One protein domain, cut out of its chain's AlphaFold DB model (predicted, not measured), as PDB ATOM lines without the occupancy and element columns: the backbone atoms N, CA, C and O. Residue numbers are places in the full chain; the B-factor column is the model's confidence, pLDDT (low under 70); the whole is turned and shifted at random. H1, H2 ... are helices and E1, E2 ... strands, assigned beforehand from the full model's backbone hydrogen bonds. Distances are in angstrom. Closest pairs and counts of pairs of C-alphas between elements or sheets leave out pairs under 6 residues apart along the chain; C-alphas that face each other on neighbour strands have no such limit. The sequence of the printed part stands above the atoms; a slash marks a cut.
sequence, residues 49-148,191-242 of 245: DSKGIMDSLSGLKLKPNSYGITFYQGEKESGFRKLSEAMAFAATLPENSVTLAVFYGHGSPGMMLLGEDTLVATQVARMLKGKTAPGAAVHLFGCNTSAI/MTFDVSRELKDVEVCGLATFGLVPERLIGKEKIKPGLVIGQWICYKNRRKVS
ATOM      1  N   ASP A  49     213.824 222.644 211.900       42.62
ATOM      2  CA  ASP A  49     213.276 221.413 212.478       42.62
ATOM      3  C   ASP A  49     213.439 220.153 211.594       42.62
ATOM      4  O   ASP A  49     213.446 219.044 212.122       42.62
ATOM      5  N   SER A  50     213.574 220.260 210.260       37.12
ATOM      6  CA  SER A  50     213.607 219.081 209.362       37.12
ATOM      7  C   SER A  50     214.914 218.292 209.411       37.12
ATOM      8  O   SER A  50     214.909 217.085 209.173       37.12
ATOM      9  N   LYS A  51     216.030 218.943 209.753       36.72
ATOM     10  CA  LYS A  51     217.359 218.318 209.770       36.72
ATOM     11  C   LYS A  51     217.526 217.336 210.936       36.72
ATOM     12  O   LYS A  51     217.936 216.203 210.716       36.72
ATOM     13  N   GLY A  52     217.095 217.718 212.143       37.59
ATOM     14  CA  GLY A  52     217.099 216.820 213.307       37.59
ATOM     15  C   GLY A  52     216.169 215.611 213.137       37.59
ATOM     16  O   GLY A  52     216.482 214.511 213.584       37.59
ATOM     17  N   ILE A  53     215.060 215.784 212.409       44.41
ATOM     18  CA  ILE A  53     214.121 214.702 212.079       44.41
ATOM     19  C   ILE A  53     214.772 213.673 211.152       44.41
ATOM     20  O   ILE A  53     214.608 212.473 211.363       44.41
ATOM     21  N   MET A  54     215.517 214.127 210.141       38.44
ATOM     22  CA  MET A  54     216.223 213.240 209.215       38.44
ATOM     23  C   MET A  54     217.345 212.474 209.915       38.44
ATOM     24  O   MET A  54     217.487 211.281 209.671       38.44
ATOM     25  N   ASP A  55     218.062 213.101 210.850       37.72
ATOM     26  CA  ASP A  55     219.067 212.415 211.668       37.72
ATOM     27  C   ASP A  55     218.416 211.339 212.563       37.72
ATOM     28  O   ASP A  55     218.870 210.193 212.579       37.72
ATOM     29  N   SER A  56     217.279 211.650 213.198       40.84
ATOM     30  CA  SER A  56     216.503 210.706 214.022       40.84
ATOM     31  C   SER A  56     215.892 209.545 213.205       40.84
ATOM     32  O   SER A  56     215.829 208.407 213.672       40.84
ATOM     33  N   LEU A  57     215.487 209.801 211.955       40.16
ATOM     34  CA  LEU A  57     214.959 208.796 211.023       40.16
ATOM     35  C   LEU A  57     216.054 207.972 210.334       40.16
ATOM     36  O   LEU A  57     215.833 206.800 210.040       40.16
ATOM     37  N   SER A  58     217.233 208.543 210.086       38.50
ATOM     38  CA  SER A  58     218.348 207.866 209.406       38.50
ATOM     39  C   SER A  58     218.952 206.725 210.234       38.50
ATOM     40  O   SER A  58     219.461 205.754 209.669       38.50
ATOM     41  N   GLY A  59     218.827 206.792 211.566       38.31
ATOM     42  CA  GLY A  59     219.156 205.693 212.479       38.31
ATOM     43  C   GLY A  59     218.121 204.559 212.494       38.31
ATOM     44  O   GLY A  59     218.445 203.431 212.868       38.31
ATOM     45  N   LEU A  60     216.889 204.817 212.042       40.25
ATOM     46  CA  LEU A  60     215.818 203.824 211.971       40.25
ATOM     47  C   LEU A  60     215.910 203.060 210.641       40.25
ATOM     48  O   LEU A  60     215.561 203.564 209.576       40.25
ATOM     49  N   LYS A  61     216.348 201.796 210.689       40.00
ATOM     50  CA  LYS A  61     216.376 200.895 209.520       40.00
ATOM     51  C   LYS A  61     214.956 200.476 209.099       40.00
ATOM     52  O   LYS A  61     214.531 199.343 209.334       40.00
ATOM     53  N   LEU A  62     214.212 201.383 208.469       42.81
ATOM     54  CA  LEU A  62     212.877 201.129 207.921       42.81
ATOM     55  C   LEU A  62     212.987 200.407 206.563       42.81
ATOM     56  O   LEU A  62     213.699 200.845 205.663       42.81
ATOM     57  N   LYS A  63     212.300 199.269 206.409       38.84
ATOM     58  CA  LYS A  63     212.229 198.504 205.145       38.84
ATOM     59  C   LYS A  63     211.013 198.958 204.310       38.84
ATOM     60  O   LYS A  63     210.015 199.374 204.885       38.84
ATOM     61  N   PRO A  64     211.005 198.846 202.972       35.94
ATOM     62  CA  PRO A  64     209.770 199.033 202.205       35.94
ATOM     63  C   PRO A  64     208.689 198.044 202.695       35.94
ATOM     64  O   PRO A  64     208.999 196.881 202.947       35.94
ATOM     65  N   ASN A  65     207.451 198.518 202.892       47.47
ATOM     66  CA  ASN A  65     206.356 197.855 203.636       47.47
ATOM     67  C   ASN A  65     206.569 197.707 205.159       47.47
ATOM     68  O   ASN A  65     205.946 196.862 205.799       47.47
ATOM     69  N   SER A  66     207.432 198.519 205.772       64.50
ATOM     70  CA  SER A  66     207.616 198.491 207.221       64.50
ATOM     71  C   SER A  66     206.494 199.246 207.933       64.50
ATOM     72  O   SER A  66     206.368 200.459 207.782       64.50
ATOM     73  N   TYR A  67     205.742 198.530 208.762       79.56
ATOM     74  CA  TYR A  67     204.881 199.065 209.818       79.56
ATOM     75  C   TYR A  67     205.276 198.445 211.160       79.56
ATOM     76  O   TYR A  67     205.802 197.331 211.177       79.56
ATOM     77  N   GLY A  68     205.042 199.107 212.283       86.75
ATOM     78  CA  GLY A  68     205.315 198.511 213.584       86.75
ATOM     79  C   GLY A  68     205.319 199.493 214.740       86.75
ATOM     80  O   GLY A  68     205.053 200.685 214.588       86.75
ATOM     81  N   ILE A  69     205.626 198.937 215.906       92.62
ATOM     82  CA  ILE A  69     205.729 199.638 217.180       92.62
ATOM     83  C   ILE A  69     207.065 199.263 217.796       92.62
ATOM     84  O   ILE A  69     207.373 198.081 217.911       92.62
ATOM     85  N   THR A  70     207.832 200.251 218.221       92.69
ATOM     86  CA  THR A  70     209.095 200.051 218.918       92.69
ATOM     87  C   THR A  70     209.070 200.811 220.235       92.69
ATOM     88  O   THR A  70     208.790 202.007 220.253       92.69
ATOM     89  N   PHE A  71     209.392 200.133 221.334       94.12
ATOM     90  CA  PHE A  71     209.595 200.755 222.642       94.12
ATOM     91  C   PHE A  71     211.085 200.786 222.977       94.12
ATOM     92  O   PHE A  71     211.769 199.771 222.838       94.12
ATOM     93  N   TYR A  72     211.555 201.925 223.471       94.19
ATOM     94  CA  TYR A  72     212.912 202.125 223.962       94.19
ATOM     95  C   TYR A  72     212.896 202.306 225.481       94.19
ATOM     96  O   TYR A  72     212.116 203.102 226.009       94.19
ATOM     97  N   GLN A  73     213.764 201.571 226.173       94.69
ATOM     98  CA  GLN A  73     214.018 201.673 227.612       94.69
ATOM     99  C   GLN A  73     215.495 202.033 227.819       94.69
ATOM    100  O   GLN A  73     216.326 201.167 228.105       94.69
ATOM    101  N   GLY A  74     215.847 203.298 227.571       88.81
ATOM    102  CA  GLY A  74     217.244 203.697 227.383       88.81
ATOM    103  C   GLY A  74     217.791 203.113 226.078       88.81
ATOM    104  O   GLY A  74     217.226 203.357 225.016       88.81
ATOM    105  N   GLU A  75     218.854 202.312 226.156       86.06
ATOM    106  CA  GLU A  75     219.477 201.663 224.987       86.06
ATOM    107  C   GLU A  75     218.756 200.384 224.534       86.06
ATOM    108  O   GLU A  75     219.006 199.875 223.443       86.06
ATOM    109  N   LYS A  76     217.865 199.831 225.366       91.75
ATOM    110  CA  LYS A  76     217.153 198.597 225.036       91.75
ATOM    111  C   LYS A  76     215.970 198.888 224.116       91.75
ATOM    112  O   LYS A  76     215.072 199.635 224.495       91.75
ATOM    113  N   GLU A  77     215.937 198.215 222.972       92.44
ATOM    114  CA  GLU A  77     214.862 198.295 221.982       92.44
ATOM    115  C   GLU A  77     214.017 197.006 221.962       92.44
ATOM    116  O   GLU A  77     214.556 195.898 221.921       92.44
ATOM    117  N   SER A  78     212.689 197.151 221.935       91.50
ATOM    118  CA  SER A  78     211.737 196.060 221.686       91.50
ATOM    119  C   SER A  78     210.762 196.447 220.572       91.50
ATOM    120  O   SER A  78     209.923 197.329 220.764       91.50
ATOM    121  N   GLY A  79     210.862 195.779 219.419       90.75
ATOM    122  CA  GLY A  79     210.050 196.043 218.228       90.75
ATOM    123  C   GLY A  79     208.996 194.969 217.944       90.75
ATOM    124  O   GLY A  79     209.257 193.775 218.079       90.75
ATOM    125  N   PHE A  80     207.823 195.396 217.484       91.50
ATOM    126  CA  PHE A  80     206.652 194.561 217.217       91.50
ATOM    127  C   PHE A  80     206.019 194.932 215.880       91.50
ATOM    128  O   PHE A  80     206.010 196.097 215.476       91.50
ATOM    129  N   ARG A  81     205.460 193.933 215.190       87.12
ATOM    130  CA  ARG A  81     204.693 194.147 213.952       87.12
ATOM    131  C   ARG A  81     203.191 194.079 214.198       87.12
ATOM    132  O   ARG A  81     202.463 194.824 213.564       87.12
ATOM    133  N   LYS A  82     202.734 193.236 215.123       89.56
ATOM    134  CA  LYS A  82     201.310 193.103 215.454       89.56
ATOM    135  C   LYS A  82     200.946 193.954 216.657       89.56
ATOM    136  O   LYS A  82     201.689 193.990 217.642       89.56
ATOM    137  N   LEU A  83     199.773 194.581 216.608       92.25
ATOM    138  CA  LEU A  83     199.287 195.410 217.707       92.25
ATOM    139  C   LEU A  83     199.081 194.584 218.982       92.25
ATOM    140  O   LEU A  83     199.427 195.029 220.073       92.25
ATOM    141  N   SER A  84     198.564 193.363 218.854       95.00
ATOM    142  CA  SER A  84     198.321 192.466 219.990       95.00
ATOM    143  C   SER A  84     199.599 192.103 220.757       95.00
ATOM    144  O   SER A  84     199.602 192.125 221.987       95.00
ATOM    145  N   GLU A  85     200.696 191.828 220.049       95.69
ATOM    146  CA  GLU A  85     202.002 191.523 220.648       95.69
ATOM    147  C   GLU A  85     202.579 192.746 221.373       95.69
ATOM    148  O   GLU A  85     203.023 192.636 222.517       95.69
ATOM    149  N   ALA A  86     202.499 193.927 220.750       96.06
ATOM    150  CA  ALA A  86     202.938 195.182 221.358       96.06
ATOM    151  C   ALA A  86     202.142 195.517 222.628       96.06
ATOM    152  O   ALA A  86     202.721 195.910 223.637       96.06
ATOM    153  N   MET A  87     200.821 195.318 222.600       96.88
ATOM    154  CA  MET A  87     199.932 195.511 223.749       96.88
ATOM    155  C   MET A  87     200.273 194.559 224.901       96.88
ATOM    156  O   MET A  87     200.335 194.986 226.056       96.88
ATOM    157  N   ALA A  88     200.509 193.280 224.596       97.75
ATOM    158  CA  ALA A  88     200.895 192.285 225.592       97.75
ATOM    159  C   ALA A  88     202.253 192.627 226.222       97.75
ATOM    160  O   ALA A  88     202.392 192.592 227.443       97.75
ATOM    161  N   PHE A  89     203.234 193.035 225.411       97.75
ATOM    162  CA  PHE A  89     204.523 193.501 225.913       97.75
ATOM    163  C   PHE A  89     204.388 194.766 226.771       97.75
ATOM    164  O   PHE A  89     204.945 194.821 227.869       97.75
ATOM    165  N   ALA A  90     203.606 195.753 226.322       97.31
ATOM    166  CA  ALA A  90     203.390 197.003 227.046       97.31
ATOM    167  C   ALA A  90     202.803 196.782 228.450       97.31
ATOM    168  O   ALA A  90     203.174 197.475 229.398       97.31
ATOM    169  N   ALA A  91     201.954 195.762 228.614       97.44
ATOM    170  CA  ALA A  91     201.430 195.366 229.919       97.44
ATOM    171  C   ALA A  91     202.521 194.884 230.896       97.44
ATOM    172  O   ALA A  91     202.354 195.020 232.107       97.44
ATOM    173  N   THR A  92     203.644 194.368 230.388       97.44
ATOM    174  CA  THR A  92     204.776 193.899 231.207       97.44
ATOM    175  C   THR A  92     205.806 194.983 231.518       97.44
ATOM    176  O   THR A  92     206.701 194.762 232.334       97.44
ATOM    177  N   LEU A  93     205.703 196.159 230.889       97.44
ATOM    178  CA  LEU A  93     206.664 197.239 231.090       97.44
ATOM    179  C   LEU A  93     206.616 197.757 232.537       97.44
ATOM    180  O   LEU A  93     205.524 197.998 233.067       97.44
ATOM    181  N   PRO A  94     207.769 197.994 233.183       97.06
ATOM    182  CA  PRO A  94     207.814 198.716 234.448       97.06
ATOM    183  C   PRO A  94     207.299 200.150 234.292       97.06
ATOM    184  O   PRO A  94     207.343 200.730 233.200       97.06
ATOM    185  N   GLU A  95     206.822 200.735 235.387       97.25
ATOM    186  CA  GLU A  95     206.483 202.159 235.410       97.25
ATOM    187  C   GLU A  95     207.705 203.027 235.090       97.25
ATOM    188  O   GLU A  95     208.832 202.666 235.428       97.25
ATOM    189  N   ASN A  96     207.477 204.170 234.436       96.62
ATOM    190  CA  ASN A  96     208.514 205.156 234.100       96.62
ATOM    191  C   ASN A  96     209.753 204.586 233.373       96.62
ATOM    192  O   ASN A  96     210.857 205.097 233.547       96.62
ATOM    193  N   SER A  97     209.594 203.522 232.581       97.50
ATOM    194  CA  SER A  97     210.709 202.829 231.922       97.50
ATOM    195  C   SER A  97     210.870 203.154 230.439       97.50
ATOM    196  O   SER A  97     211.954 202.962 229.895       97.50
ATOM    197  N   VAL A  98     209.821 203.637 229.770       97.50
ATOM    198  CA  VAL A  98     209.846 203.948 228.335       97.50
ATOM    199  C   VAL A  98     210.366 205.361 228.128       97.50
ATOM    200  O   VAL A  98     209.709 206.318 228.532       97.50
ATOM    201  N   THR A  99     211.519 205.501 227.479       96.25
ATOM    202  CA  THR A  99     212.129 206.796 227.137       96.25
ATOM    203  C   THR A  99     211.685 207.294 225.764       96.25
ATOM    204  O   THR A  99     211.553 208.495 225.554       96.25
ATOM    205  N   LEU A 100     211.406 206.377 224.839       95.56
ATOM    206  CA  LEU A 100     210.879 206.689 223.515       95.56
ATOM    207  C   LEU A 100     209.948 205.561 223.059       95.56
ATOM    208  O   LEU A 100     210.252 204.383 223.234       95.56
ATOM    209  N   ALA A 101     208.822 205.910 222.448       95.50
ATOM    210  CA  ALA A 101     207.980 204.962 221.729       95.50
ATOM    211  C   ALA A 101     207.787 205.433 220.289       95.50
ATOM    212  O   ALA A 101     207.398 206.573 220.050       95.50
ATOM    213  N   VAL A 102     208.049 204.556 219.327       93.94
ATOM    214  CA  VAL A 102     207.957 204.853 217.898       93.94
ATOM    215  C   VAL A 102     206.896 203.967 217.265       93.94
ATOM    216  O   VAL A 102     206.987 202.746 217.310       93.94
ATOM    217  N   PHE A 103     205.915 204.589 216.628       92.94
ATOM    218  CA  PHE A 103     204.855 203.942 215.869       92.94
ATOM    219  C   PHE A 103     205.024 204.342 214.413       92.94
ATOM    220  O   PHE A 103     205.179 205.526 214.124       92.94
ATOM    221  N   TYR A 104     204.989 203.395 213.484       87.56
ATOM    222  CA  TYR A 104     205.126 203.701 212.062       87.56
ATOM    223  C   TYR A 104     204.205 202.829 211.213       87.56
ATOM    224  O   TYR A 104     204.077 201.633 211.457       87.56
ATOM    225  N   GLY A 105     203.540 203.426 210.227       84.12
ATOM    226  CA  GLY A 105     202.535 202.744 209.411       84.12
ATOM    227  C   GLY A 105     201.770 203.692 208.488       84.12
ATOM    228  O   GLY A 105     202.171 204.838 208.274       84.12
ATOM    229  N   HIS A 106     200.651 203.231 207.928       84.75
ATOM    230  CA  HIS A 106     199.790 204.090 207.110       84.75
ATOM    231  C   HIS A 106     198.879 204.922 208.005       84.75
ATOM    232  O   HIS A 106     197.931 204.403 208.576       84.75
ATOM    233  N   GLY A 107     199.156 206.214 208.129       84.81
ATOM    234  CA  GLY A 107     198.299 207.116 208.891       84.81
ATOM    235  C   GLY A 107     197.099 207.641 208.096       84.81
ATOM    236  O   GLY A 107     197.127 207.749 206.863       84.81
ATOM    237  N   SER A 108     196.076 208.027 208.844       82.50
ATOM    238  CA  SER A 108     195.012 208.946 208.455       82.50
ATOM    239  C   SER A 108     194.663 209.817 209.670       82.50
ATOM    240  O   SER A 108     195.136 209.544 210.772       82.50
ATOM    241  N   PRO A 109     193.832 210.855 209.529       85.94
ATOM    242  CA  PRO A 109     193.283 211.533 210.699       85.94
ATOM    243  C   PRO A 109     192.646 210.545 211.677       85.94
ATOM    244  O   PRO A 109     192.005 209.578 211.257       85.94
ATOM    245  N   GLY A 110     192.949 210.741 212.961       88.12
ATOM    246  CA  GLY A 110     192.455 209.928 214.078       88.12
ATOM    247  C   GLY A 110     193.088 208.553 214.290       88.12
ATOM    248  O   GLY A 110     192.977 207.990 215.384       88.12
ATOM    249  N   MET A 111     193.771 207.994 213.287       90.00
ATOM    250  CA  MET A 111     194.210 206.598 213.334       90.00
ATOM    251  C   MET A 111     195.437 206.298 212.471       90.00
ATOM    252  O   MET A 111     195.829 207.047 211.581       90.00
ATOM    253  N   MET A 112     196.032 205.134 212.689       90.12
ATOM    254  CA  MET A 112     197.033 204.574 211.792       90.12
ATOM    255  C   MET A 112     196.857 203.069 211.637       90.12
ATOM    256  O   MET A 112     196.447 202.378 212.564       90.12
ATOM    257  N   LEU A 113     197.189 202.556 210.461       85.81
ATOM    258  CA  LEU A 113     197.208 201.134 210.161       85.81
ATOM    259  C   LEU A 113     198.610 200.571 210.389       85.81
ATOM    260  O   LEU A 113     199.604 201.084 209.859       85.81
ATOM    261  N   LEU A 114     198.661 199.482 211.147       84.06
ATOM    262  CA  LEU A 114     199.842 198.677 211.424       84.06
ATOM    263  C   LEU A 114     199.648 197.297 210.788       84.06
ATOM    264  O   LEU A 114     199.266 196.332 211.445       84.06
ATOM    265  N   GLY A 115     199.873 197.215 209.476       80.56
ATOM    266  CA  GLY A 115     199.510 196.031 208.701       80.56
ATOM    267  C   GLY A 115     197.992 195.949 208.571       80.56
ATOM    268  O   GLY A 115     197.382 196.854 208.008       80.56
ATOM    269  N   GLU A 116     197.398 194.884 209.105       82.56
ATOM    270  CA  GLU A 116     195.940 194.687 209.138       82.56
ATOM    271  C   GLU A 116     195.284 195.316 210.380       82.56
ATOM    272  O   GLU A 116     194.068 195.503 210.414       82.56
ATOM    273  N   ASP A 117     196.078 195.673 211.393       87.44
ATOM    274  CA  ASP A 117     195.572 196.247 212.636       87.44
ATOM    275  C   ASP A 117     195.307 197.753 212.490       87.44
ATOM    276  O   ASP A 117     196.101 198.494 211.906       87.44
ATOM    277  N   THR A 118     194.220 198.226 213.100       91.69
ATOM    278  CA  THR A 118     193.950 199.660 213.277       91.69
ATOM    279  C   THR A 118     194.378 200.106 214.671       91.69
ATOM    280  O   THR A 118     193.954 199.531 215.675       91.69
ATOM    281  N   LEU A 119     195.196 201.154 214.721       93.94
ATOM    282  CA  LEU A 119     195.674 201.800 215.933       93.94
ATOM    283  C   LEU A 119     195.076 203.207 216.062       93.94
ATOM    284  O   LEU A 119     195.236 204.040 215.174       93.94
ATOM    285  N   VAL A 120     194.443 203.490 217.200       95.25
ATOM    286  CA  VAL A 120     193.884 204.806 217.557       95.25
ATOM    287  C   VAL A 120     194.551 205.389 218.807       95.25
ATOM    288  O   VAL A 120     195.229 204.685 219.563       95.25
ATOM    289  N   ALA A 121     194.321 206.678 219.073       95.12
ATOM    290  CA  ALA A 121     194.938 207.401 220.189       95.12
ATOM    291  C   ALA A 121     194.749 206.717 221.560       95.12
ATOM    292  O   ALA A 121     195.688 206.620 222.353       95.12
ATOM    293  N   THR A 122     193.557 206.180 221.836       95.31
ATOM    294  CA  THR A 122     193.250 205.529 223.123       95.31
ATOM    295  C   THR A 122     194.056 204.250 223.353       95.31
ATOM    296  O   THR A 122     194.386 203.932 224.496       95.31
ATOM    297  N   GLN A 123     194.409 203.523 222.291       97.38
ATOM    298  CA  GLN A 123     195.249 202.327 222.380       97.38
ATOM    299  C   GLN A 123     196.712 202.704 222.636       97.38
ATOM    300  O   GLN A 123     197.341 202.095 223.500       97.38
ATOM    301  N   VAL A 124     197.230 203.747 221.972       97.38
ATOM    302  CA  VAL A 124     198.572 204.291 222.259       97.38
ATOM    303  C   VAL A 124     198.670 204.733 223.715       97.38
ATOM    304  O   VAL A 124     199.579 204.319 224.435       97.38
ATOM    305  N   ALA A 125     197.686 205.504 224.180       96.38
ATOM    306  CA  ALA A 125     197.611 205.929 225.567       96.38
ATOM    307  C   ALA A 125     197.576 204.730 226.524       96.38
ATOM    308  O   ALA A 125     198.310 204.708 227.505       96.38
ATOM    309  N   ARG A 126     196.773 203.699 226.230       97.12
ATOM    310  CA  ARG A 126     196.687 202.488 227.059       97.12
ATOM    311  C   ARG A 126     198.021 201.750 227.173       97.12
ATOM    312  O   ARG A 126     198.326 201.273 228.260       97.12
ATOM    313  N   MET A 127     198.804 201.663 226.095       97.56
ATOM    314  CA  MET A 127     200.131 201.031 226.130       97.56
ATOM    315  C   MET A 127     201.120 201.797 227.012       97.56
ATOM    316  O   MET A 127     201.961 201.192 227.668       97.56
ATOM    317  N   LEU A 128     201.033 203.128 227.017       98.06
ATOM    318  CA  LEU A 128     202.089 203.988 227.554       98.06
ATOM    319  C   LEU A 128     201.750 204.642 228.898       98.06
ATOM    320  O   LEU A 128     202.648 205.126 229.589       98.06
ATOM    321  N   LYS A 129     200.478 204.655 229.304       96.62
ATOM    322  CA  LYS A 129     200.029 205.316 230.534       96.62
ATOM    323  C   LYS A 129     200.713 204.717 231.764       96.62
ATOM    324  O   LYS A 129     200.593 203.528 232.041       96.62
ATOM    325  N   GLY A 130     201.433 205.566 232.500       95.56
ATOM    326  CA  GLY A 130     202.238 205.178 233.665       95.56
ATOM    327  C   GLY A 130     203.561 204.482 233.323       95.56
ATOM    328  O   GLY A 130     204.333 204.174 234.223       95.56
ATOM    329  N   LYS A 131     203.852 204.229 232.040       97.75
ATOM    330  CA  LYS A 131     205.070 203.537 231.584       97.75
ATOM    331  C   LYS A 131     206.139 204.490 231.061       97.75
ATOM    332  O   LYS A 131     207.299 204.102 231.002       97.75
ATOM    333  N   THR A 132     205.777 205.712 230.694       97.56
ATOM    334  CA  THR A 132     206.687 206.722 230.140       97.56
ATOM    335  C   THR A 132     207.548 207.369 231.217       97.56
ATOM    336  O   THR A 132     207.023 207.872 232.206       97.56
ATOM    337  N   ALA A 133     208.863 207.366 231.018       96.25
ATOM    338  CA  ALA A 133     209.823 208.048 231.879       96.25
ATOM    339  C   ALA A 133     209.653 209.583 231.815       96.25
ATOM    340  O   ALA A 133     209.123 210.108 230.830       96.25
ATOM    341  N   PRO A 134     210.129 210.338 232.823       93.88
ATOM    342  CA  PRO A 134     210.202 211.793 232.732       93.88
ATOM    343  C   PRO A 134     210.978 212.239 231.487       93.88
ATOM    344  O   PRO A 134     212.100 211.797 231.259       93.88
ATOM    345  N   GLY A 135     210.375 213.121 230.686       91.31
ATOM    346  CA  GLY A 135     210.979 213.594 229.436       91.31
ATOM    347  C   GLY A 135     210.872 212.616 228.262       91.31
ATOM    348  O   GLY A 135     211.489 212.866 227.234       91.31
ATOM    349  N   ALA A 136     210.098 211.536 228.391       95.62
ATOM    350  CA  ALA A 136     209.882 210.605 227.293       95.62
ATOM    351  C   ALA A 136     209.157 211.243 226.099       95.62
ATOM    352  O   ALA A 136     208.378 212.194 226.249       95.62
ATOM    353  N   ALA A 137     209.368 210.638 224.931       96.00
ATOM    354  CA  ALA A 137     208.735 211.030 223.680       96.00
ATOM    355  C   ALA A 137     207.950 209.880 223.025       96.00
ATOM    356  O   ALA A 137     208.235 208.695 223.217       96.00
ATOM    357  N   VAL A 138     206.949 210.238 222.226       96.94
ATOM    358  CA  VAL A 138     206.127 209.329 221.424       96.94
ATOM    359  C   VAL A 138     206.082 209.849 219.999       96.94
ATOM    360  O   VAL A 138     205.614 210.956 219.759       96.94
ATOM    361  N   HIS A 139     206.540 209.052 219.044       94.19
ATOM    362  CA  HIS A 139     206.611 209.422 217.635       94.19
ATOM    363  C   HIS A 139     205.611 208.596 216.819       94.19
ATOM    364  O   HIS A 139     205.676 207.369 216.815       94.19
ATOM    365  N   LEU A 140     204.698 209.265 216.113       92.88
ATOM    366  CA  LEU A 140     203.660 208.674 215.268       92.88
ATOM    367  C   LEU A 140     203.970 208.930 213.785       92.88
ATOM    368  O   LEU A 140     203.491 209.892 213.180       92.88
ATOM    369  N   PHE A 141     204.762 208.056 213.174       86.81
ATOM    370  CA  PHE A 141     205.133 208.116 211.761       86.81
ATOM    371  C   PHE A 141     204.057 207.493 210.864       86.81
ATOM    372  O   PHE A 141     204.149 206.351 210.417       86.81
ATOM    373  N   GLY A 142     203.027 208.274 210.565       84.19
ATOM    374  CA  GLY A 142     202.033 207.954 209.547       84.19
ATOM    375  C   GLY A 142     201.529 209.232 208.894       84.19
ATOM    376  O   GLY A 142     201.572 210.296 209.502       84.19
ATOM    377  N   CYS A 143     201.063 209.154 207.646       83.75
ATOM    378  CA  CYS A 143     200.445 210.311 206.997       83.75
ATOM    379  C   CYS A 143     199.298 210.854 207.860       83.75
ATOM    380  O   CYS A 143     198.453 210.083 208.285       83.75
ATOM    381  N   ASN A 144     199.240 212.163 208.094       85.25
ATOM    382  CA  ASN A 144     198.127 212.793 208.810       85.25
ATOM    383  C   ASN A 144     197.858 212.260 210.235       85.25
ATOM    384  O   ASN A 144     196.742 212.397 210.725       85.25
ATOM    385  N   THR A 145     198.859 211.701 210.927       89.69
ATOM    386  CA  THR A 145     198.729 211.399 212.366       89.69
ATOM    387  C   THR A 145     198.619 212.672 213.208       89.69
ATOM    388  O   THR A 145     198.131 212.625 214.337       89.69
ATOM    389  N   SER A 146     199.037 213.820 212.665       89.25
ATOM    390  CA  SER A 146     198.670 215.148 213.165       89.25
ATOM    391  C   SER A 146     197.751 215.862 212.178       89.25
ATOM    392  O   SER A 146     197.876 215.681 210.958       89.25
ATOM    393  N   ALA A 147     196.866 216.720 212.691       83.31
ATOM    394  CA  ALA A 147     195.977 217.501 211.843       83.31
ATOM    395  C   ALA A 147     196.772 218.471 210.962       83.31
ATOM    396  O   ALA A 147     197.795 219.041 211.355       83.31
ATOM    397  N   ILE A 148     196.274 218.677 209.743       73.31
ATOM    398  CA  ILE A 148     196.841 219.668 208.837       73.31
ATOM    399  C   ILE A 148     196.522 221.063 209.392       73.31
ATOM    400  O   ILE A 148     195.342 221.366 209.598       73.31
ATOM    401  N   MET A 191     195.317 212.622 215.990       94.56
ATOM    402  CA  MET A 191     195.745 211.504 216.831       94.56
ATOM    403  C   MET A 191     196.908 211.914 217.747       94.56
ATOM    404  O   MET A 191     196.976 211.482 218.895       94.56
ATOM    405  N   THR A 192     197.807 212.776 217.268       94.62
ATOM    406  CA  THR A 192     198.958 213.268 218.037       94.62
ATOM    407  C   THR A 192     198.501 214.126 219.217       94.62
ATOM    408  O   THR A 192     198.922 213.904 220.356       94.62
ATOM    409  N   PHE A 193     197.596 215.072 218.967       95.25
ATOM    410  CA  PHE A 193     196.984 215.896 220.004       95.25
ATOM    411  C   PHE A 193     196.224 215.039 221.021       95.25
ATOM    412  O   PHE A 193     196.401 215.228 222.228       95.25
ATOM    413  N   ASP A 194     195.431 214.072 220.559       95.75
ATOM    414  CA  ASP A 194     194.631 213.206 221.424       95.75
ATOM    415  C   ASP A 194     195.487 212.289 222.298       95.75
ATOM    416  O   ASP A 194     195.217 212.154 223.490       95.75
ATOM    417  N   VAL A 195     196.576 211.723 221.772       96.69
ATOM    418  CA  VAL A 195     197.532 210.972 222.602       96.69
ATOM    419  C   VAL A 195     198.181 211.895 223.642       96.69
ATOM    420  O   VAL A 195     198.264 211.523 224.813       96.69
ATOM    421  N   SER A 196     198.558 213.124 223.266       96.75
ATOM    422  CA  SER A 196     199.139 214.111 224.199       96.75
ATOM    423  C   SER A 196     198.176 214.566 225.303       96.75
ATOM    424  O   SER A 196     198.599 215.105 226.328       96.75
ATOM    425  N   ARG A 197     196.865 214.388 225.097       95.62
ATOM    426  CA  ARG A 197     195.838 214.653 226.110       95.62
ATOM    427  C   ARG A 197     195.845 213.585 227.197       95.62
ATOM    428  O   ARG A 197     195.639 213.911 228.364       95.62
ATOM    429  N   GLU A 198     196.060 212.332 226.811       95.44
ATOM    430  CA  GLU A 198     196.005 211.179 227.712       95.44
ATOM    431  C   GLU A 198     197.353 210.896 228.399       95.44
ATOM    432  O   GLU A 198     197.379 210.388 229.524       95.44
ATOM    433  N   LEU A 199     198.472 211.238 227.748       95.56
ATOM    434  CA  LEU A 199     199.831 211.078 228.269       95.56
ATOM    435  C   LEU A 199     200.370 212.411 228.804       95.56
ATOM    436  O   LEU A 199     200.847 213.261 228.053       95.56
ATOM    437  N   LYS A 200     200.291 212.594 230.125       91.81
ATOM    438  CA  LYS A 200     200.798 213.800 230.793       91.81
ATOM    439  C   LYS A 200     202.322 213.848 230.773       91.81
ATOM    440  O   LYS A 200     202.974 212.838 231.000       91.81
ATOM    441  N   ASP A 201     202.859 215.042 230.545       94.06
ATOM    442  CA  ASP A 201     204.289 215.371 230.560       94.06
ATOM    443  C   ASP A 201     205.167 214.596 229.564       94.06
ATOM    444  O   ASP A 201     206.396 214.680 229.624       94.06
ATOM    445  N   VAL A 202     204.533 213.960 228.580       96.50
ATOM    446  CA  VAL A 202     205.158 213.263 227.456       96.50
ATOM    447  C   VAL A 202     205.057 214.133 226.209       96.50
ATOM    448  O   VAL A 202     204.008 214.723 225.938       96.50
ATOM    449  N   GLU A 203     206.149 214.235 225.458       97.31
ATOM    450  CA  GLU A 203     206.122 214.849 224.132       97.31
ATOM    451  C   GLU A 203     205.567 213.843 223.124       97.31
ATOM    452  O   GLU A 203     206.045 212.719 223.026       97.31
ATOM    453  N   VAL A 204     204.535 214.225 222.384       97.25
ATOM    454  CA  VAL A 204     203.919 213.376 221.367       97.25
ATOM    455  C   VAL A 204     204.004 214.100 220.045       97.25
ATOM    456  O   VAL A 204     203.472 215.199 219.910       97.25
ATOM    457  N   CYS A 205     204.646 213.480 219.069       93.94
ATOM    458  CA  CYS A 205     204.859 214.058 217.761       93.94
ATOM    459  C   CYS A 205     204.294 213.173 216.654       93.94
ATOM    460  O   CYS A 205     204.335 211.946 216.740       93.94
ATOM    461  N   GLY A 206     203.782 213.798 215.601       90.44
ATOM    462  CA  GLY A 206     203.257 213.116 214.427       90.44
ATOM    463  C   GLY A 206     203.459 213.930 213.157       90.44
ATOM    464  O   GLY A 206     203.975 215.052 213.175       90.44
ATOM    465  N   LEU A 207     203.084 213.343 212.022       84.81
ATOM    466  CA  LEU A 207     203.254 213.967 210.716       84.81
ATOM    467  C   LEU A 207     201.935 214.572 210.235       84.81
ATOM    468  O   LEU A 207     200.985 213.866 209.898       84.81
ATOM    469  N   ALA A 208     201.936 215.885 210.042       81.50
ATOM    470  CA  ALA A 208     201.035 216.568 209.125       81.50
ATOM    471  C   ALA A 208     201.652 216.545 207.715       81.50
ATOM    472  O   ALA A 208     202.150 217.555 207.208       81.50
ATOM    473  N   THR A 209     201.690 215.358 207.106       70.44
ATOM    474  CA  THR A 209     202.303 215.117 205.789       70.44
ATOM    475  C   THR A 209     201.336 214.480 204.805       70.44
ATOM    476  O   THR A 209     200.385 213.814 205.208       70.44
ATOM    477  N   PHE A 210     201.657 214.597 203.518       63.53
ATOM    478  CA  PHE A 210     201.230 213.641 202.499       63.53
ATOM    479  C   PHE A 210     202.437 212.838 202.007       63.53
ATOM    480  O   PHE A 210     203.550 213.359 201.952       63.53
ATOM    481  N   GLY A 211     202.206 211.577 201.647       57.84
ATOM    482  CA  GLY A 211     203.074 210.826 200.748       57.84
ATOM    483  C   GLY A 211     202.380 210.733 199.396       57.84
ATOM    484  O   GLY A 211     201.368 210.042 199.274       57.84
ATOM    485  N   LEU A 212     202.871 211.456 198.390       52.28
ATOM    486  CA  LEU A 212     202.445 211.248 197.010       52.28
ATOM    487  C   LEU A 212     203.322 210.145 196.469       52.28
ATOM    488  O   LEU A 212     204.535 210.270 196.520       52.28
ATOM    489  N   VAL A 213     202.723 209.101 195.920       54.69
ATOM    490  CA  VAL A 213     203.466 208.136 195.121       54.69
ATOM    491  C   VAL A 213     203.053 208.366 193.674       54.69
ATOM    492  O   VAL A 213     202.035 207.802 193.261       54.69
ATOM    493  N   PRO A 214     203.737 209.258 192.928       47.56
ATOM    494  CA  PRO A 214     203.325 209.642 191.579       47.56
ATOM    495  C   PRO A 214     203.126 208.433 190.666       47.56
ATOM    496  O   PRO A 214     202.205 208.414 189.860       47.56
ATOM    497  N   GLU A 215     203.916 207.378 190.864       46.56
ATOM    498  CA  GLU A 215     203.835 206.108 190.145       46.56
ATOM    499  C   GLU A 215     202.465 205.421 190.277       46.56
ATOM    500  O   GLU A 215     202.044 204.742 189.340       46.56
ATOM    501  N   ARG A 216     201.735 205.640 191.385       46.81
ATOM    502  CA  ARG A 216     200.352 205.154 191.561       46.81
ATOM    503  C   ARG A 216     199.341 205.937 190.724       46.81
ATOM    504  O   ARG A 216     198.326 205.372 190.342       46.81
ATOM    505  N   LEU A 217     199.603 207.214 190.441       44.06
ATOM    506  CA  LEU A 217     198.727 208.047 189.607       44.06
ATOM    507  C   LEU A 217     198.862 207.709 188.116       44.06
ATOM    508  O   LEU A 217     197.926 207.927 187.358       44.06
ATOM    509  N   ILE A 218     200.007 207.151 187.715       49.66
ATOM    510  CA  ILE A 218     200.310 206.750 186.332       49.66
ATOM    511  C   ILE A 218     200.274 205.226 186.116       49.66
ATOM    512  O   ILE A 218     200.760 204.742 185.100       49.66
ATOM    513  N   GLY A 219     199.730 204.462 187.073       39.41
ATOM    514  CA  GLY A 219     199.457 203.028 186.917       39.41
ATOM    515  C   GLY A 219     200.681 202.111 186.785       39.41
ATOM    516  O   GLY A 219     200.566 201.039 186.199       39.41
ATOM    517  N   LYS A 220     201.860 202.495 187.297       47.75
ATOM    518  CA  LYS A 220     203.072 201.657 187.197       47.75
ATOM    519  C   LYS A 220     203.104 200.561 188.270       47.75
ATOM    520  O   LYS A 220     202.922 200.844 189.451       47.75
ATOM    521  N   GLU A 221     203.440 199.329 187.872       37.62
ATOM    522  CA  GLU A 221     203.543 198.163 188.774       37.62
ATOM    523  C   GLU A 221     204.670 198.280 189.815       37.62
ATOM    524  O   GLU A 221     204.534 197.809 190.944       37.62
ATOM    525  N   LYS A 222     205.790 198.928 189.467       41.97
ATOM    526  CA  LYS A 222     206.898 199.176 190.403       41.97
ATOM    527  C   LYS A 222     206.746 200.549 191.043       41.97
ATOM    528  O   LYS A 222     207.085 201.576 190.462       41.97
ATOM    529  N   ILE A 223     206.237 200.530 192.267       44.91
ATOM    530  CA  ILE A 223     205.953 201.708 193.078       44.91
ATOM    531  C   ILE A 223     207.241 202.134 193.801       44.91
ATOM    532  O   ILE A 223     207.734 201.409 194.667       44.91
ATOM    533  N   LYS A 224     207.802 203.299 193.453       47.66
ATOM    534  CA  LYS A 224     208.918 203.902 194.203       47.66
ATOM    535  C   LYS A 224     208.405 204.526 195.515       47.66
ATOM    536  O   LYS A 224     207.212 204.823 195.614       47.66
ATOM    537  N   PRO A 225     209.261 204.716 196.540       45.00
ATOM    538  CA  PRO A 225     208.893 205.500 197.714       45.00
ATOM    539  C   PRO A 225     208.410 206.883 197.277       45.00
ATOM    540  O   PRO A 225     209.055 207.543 196.466       45.00
ATOM    541  N   GLY A 226     207.249 207.281 197.782       48.81
ATOM    542  CA  GLY A 226     206.622 208.531 197.394       48.81
ATOM    543  C   GLY A 226     207.370 209.770 197.879       48.81
ATOM    544  O   GLY A 226     208.079 209.724 198.884       48.81
ATOM    545  N   LEU A 227     207.141 210.895 197.205       53.75
ATOM    546  CA  LEU A 227     207.501 212.218 197.697       53.75
ATOM    547  C   LEU A 227     206.704 212.504 198.977       53.75
ATOM    548  O   LEU A 227     205.474 212.598 198.948       53.75
ATOM    549  N   VAL A 228     207.416 212.630 200.096       56.75
ATOM    550  CA  VAL A 228     206.849 213.007 201.393       56.75
ATOM    551  C   VAL A 228     207.091 214.495 201.601       56.75
ATOM    552  O   VAL A 228     208.230 214.926 201.738       56.75
ATOM    553  N   ILE A 229     206.025 215.290 201.634       64.56
ATOM    554  CA  ILE A 229     206.112 216.710 201.993       64.56
ATOM    555  C   ILE A 229     205.125 216.954 203.131       64.56
ATOM    556  O   ILE A 229     203.916 216.732 203.016       64.56
ATOM    557  N   GLY A 230     205.646 217.446 204.246       67.75
ATOM    558  CA  GLY A 230     204.848 217.625 205.444       67.75
ATOM    559  C   GLY A 230     205.525 218.441 206.520       67.75
ATOM    560  O   GLY A 230     206.576 219.052 206.316       67.75
ATOM    561  N   GLN A 231     204.872 218.459 207.672       78.50
ATOM    562  CA  GLN A 231     205.368 219.059 208.895       78.50
ATOM    563  C   GLN A 231     205.311 218.027 210.018       78.50
ATOM    564  O   GLN A 231     204.308 217.336 210.177       78.50
ATOM    565  N   TRP A 232     206.374 217.953 210.809       82.94
ATOM    566  CA  TRP A 232     206.359 217.264 212.093       82.94
ATOM    567  C   TRP A 232     205.769 218.203 213.139       82.94
ATOM    568  O   TRP A 232     206.194 219.355 213.261       82.94
ATOM    569  N   ILE A 233     204.728 217.753 213.827       89.12
ATOM    570  CA  ILE A 233     204.007 218.545 214.820       89.12
ATOM    571  C   ILE A 233     204.094 217.813 216.146       89.12
ATOM    572  O   ILE A 233     203.710 216.652 216.228       89.12
ATOM    573  N   CYS A 234     204.564 218.515 217.173       92.50
ATOM    574  CA  CYS A 234     204.678 217.994 218.524       92.50
ATOM    575  C   CYS A 234     203.704 218.695 219.465       92.50
ATOM    576  O   CYS A 234     203.517 219.916 219.411       92.50
ATOM    577  N   TYR A 235     203.119 217.915 220.365       95.50
ATOM    578  CA  TYR A 235     202.286 218.377 221.456       95.50
ATOM    579  C   TYR A 235     202.797 217.826 222.782       95.50
ATOM    580  O   TYR A 235     203.196 216.670 222.885       95.50
ATOM    581  N   LYS A 236     202.707 218.643 223.826       96.06
ATOM    582  CA  LYS A 236     202.902 218.227 225.213       96.06
ATOM    583  C   LYS A 236     201.783 218.818 226.049       96.06
ATOM    584  O   LYS A 236     201.538 220.023 225.984       96.06
ATOM    585  N   ASN A 237     201.077 217.986 226.815       94.31
ATOM    586  CA  ASN A 237     199.935 218.423 227.625       94.31
ATOM    587  C   ASN A 237     198.913 219.249 226.813       94.31
ATOM    588  O   ASN A 237     198.470 220.312 227.258       94.31
ATOM    589  N   ARG A 238     198.556 218.784 225.604       92.56
ATOM    590  CA  ARG A 238     197.623 219.456 224.671       92.56
ATOM    591  C   ARG A 238     198.098 220.809 224.128       92.56
ATOM    592  O   ARG A 238     197.298 221.572 223.591       92.56
ATOM    593  N   ARG A 239     199.372 221.157 224.288       93.06
ATOM    594  CA  ARG A 239     199.942 222.402 223.764       93.06
ATOM    595  C   ARG A 239     200.967 222.073 222.705       93.06
ATOM    596  O   ARG A 239     201.803 221.204 222.926       93.06
ATOM    597  N   LYS A 240     200.899 222.768 221.572       90.94
ATOM    598  CA  LYS A 240     201.922 222.652 220.535       90.94
ATOM    599  C   LYS A 240     203.261 223.123 221.107       90.94
ATOM    600  O   LYS A 240     203.312 224.185 221.728       90.94
ATOM    601  N   VAL A 241     204.313 222.339 220.903       91.00
ATOM    602  CA  VAL A 241     205.685 222.630 221.345       91.00
ATOM    603  C   VAL A 241     206.652 222.478 220.172       91.00
ATOM    604  O   VAL A 241     206.319 221.843 219.170       91.00
ATOM    605  N   SER A 242     207.834 223.084 220.275       86.06
ATOM    606  CA  SER A 242     208.958 222.737 219.397       86.06
ATOM    607  C   SER A 242     209.419 221.321 219.719       86.06
ATOM    608  O   SER A 242     209.394 220.942 220.888       86.06
TER     609      SER A 242
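This is residues 49 to 148 and 191 to 242 of the 245 residues of an uncharacterized protein of Elusimicrobia bacterium CG08_land_8_20_14_0_20_51_18 (UniProt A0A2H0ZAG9). A twisted sheet of seven strands has one face partly covered by the helices H2 and H4, with H3 between them, and by a small sheet of three strands, E4 to E6, set partly face to face with it, its strands crossed to those of the large sheet. Two long inner strands, E8 and E9, run past the rest of the large sheet and make the long axis; beyond them lies the short H5, and residues 217 to 222 stick out at the tip, while H1 only grazes the large sheet. The printed part has 152 residues with five named helices and ten named strands, in the order H1 E1 E2 H2 E3 E4 E5 E6 H3 E7 H4 E8 H5 E9 E10, and its class is mixed, helices and strands. The large sheet is mixed, in the order E2 E1 E3 E7 E8 E9 E10; the small one is antiparallel, in the order E4 E5 E6. The whole is compact, with a radius of gyration of the C-alphas of 15.2 A, yet elongated in outline, spanning 49 by 31 by 27 A.

In the large sheet, E2 is residues 76 to 80, E1 68 to 73, 16.8 A long, and E3 98 to 104, 16.9 A. E7, residues 132 to 141, measures 18.5 A and bends by 111 degrees at residue 135. E8, residues 203 to 212, measures 27.6 A, and E9, residues 227 to 236, 28.5 A. E10, residues 239 to 241, ends with C-alpha 241 at (205.685, 222.630, 221.345). The small sheet holds E4, residues 106 to 108, E5, 111 to 114, and E6, 117 to 120. H1, residues 49 to 58, begins with C-alpha 49 at (213.276, 221.413, 212.478) and measures 14.8 A. H2 is residues 83 to 92, 14.7 A, H3 121 to 128, 10.8 A, H4 191 to 198, 10.9 A, and H5 214 to 217.

E3 and E7 are parallel at 7 degrees, with N 139 and O 101 2.8 A apart, within hydrogen-bond range. E7 and E8 are parallel at 9 degrees, with N 205 and O 138 at 2.8 A. E8 and E9 are antiparallel at 163 degrees, with N 206 and O 233 at 2.9 A. E1 and E3 are antiparallel, with N 70 and O 102 at 2.8 A. The hairpin E1 and E2 has N 71 and O 78 at 2.9 A, and the hairpin E9 and E10 has N 236 and O 239 at 2.9 A. E2, H2 and E3 form a split strand-helix-strand unit, two strands running the same way with E1 between them, and its crossover is right-handed. H2 and H4 are on the same face of this sheet, at heights over the sheet of 9.3 A and 7.6 A, and both run along the strands. H3 touches H4 at a steep tilt of 54 degrees, the same way, the closest C-alphas being those of Ala 121 and Val 195, 5.0 A apart. H3 also touches H2, its Met 127 and Ala 90 having the closest C-alphas, 5.3 A apart. E4, E5 and E6 form a meander, each strand the antiparallel neighbour of the one before; N 113 and O 106 are 2.7 A apart, N 112 and O 119 2.8 A. The two sheets form a sandwich, two sheets face to face, their facing parts 8.9 A centre to centre and their strands at 70 degrees. Every O i to N i+4 pair is within hydrogen-bond range in H3 and H4; H1 and H2 have 5 of 6 each, and H5 is too short for such a pair.

The C-alphas farthest apart, those of Glu 95 and Ile 218, are 49.7 A apart. Residues 149 to 190 are not printed, and C-alphas 148 and 191 are 11.5 A apart across the cut. Of the links that are printed whole, H1 to E1 and H5 to E9 are short and the others tight. The mean pLDDT of the printed part is 80.1; residues 49 to 66 and 210 to 230 are under 70.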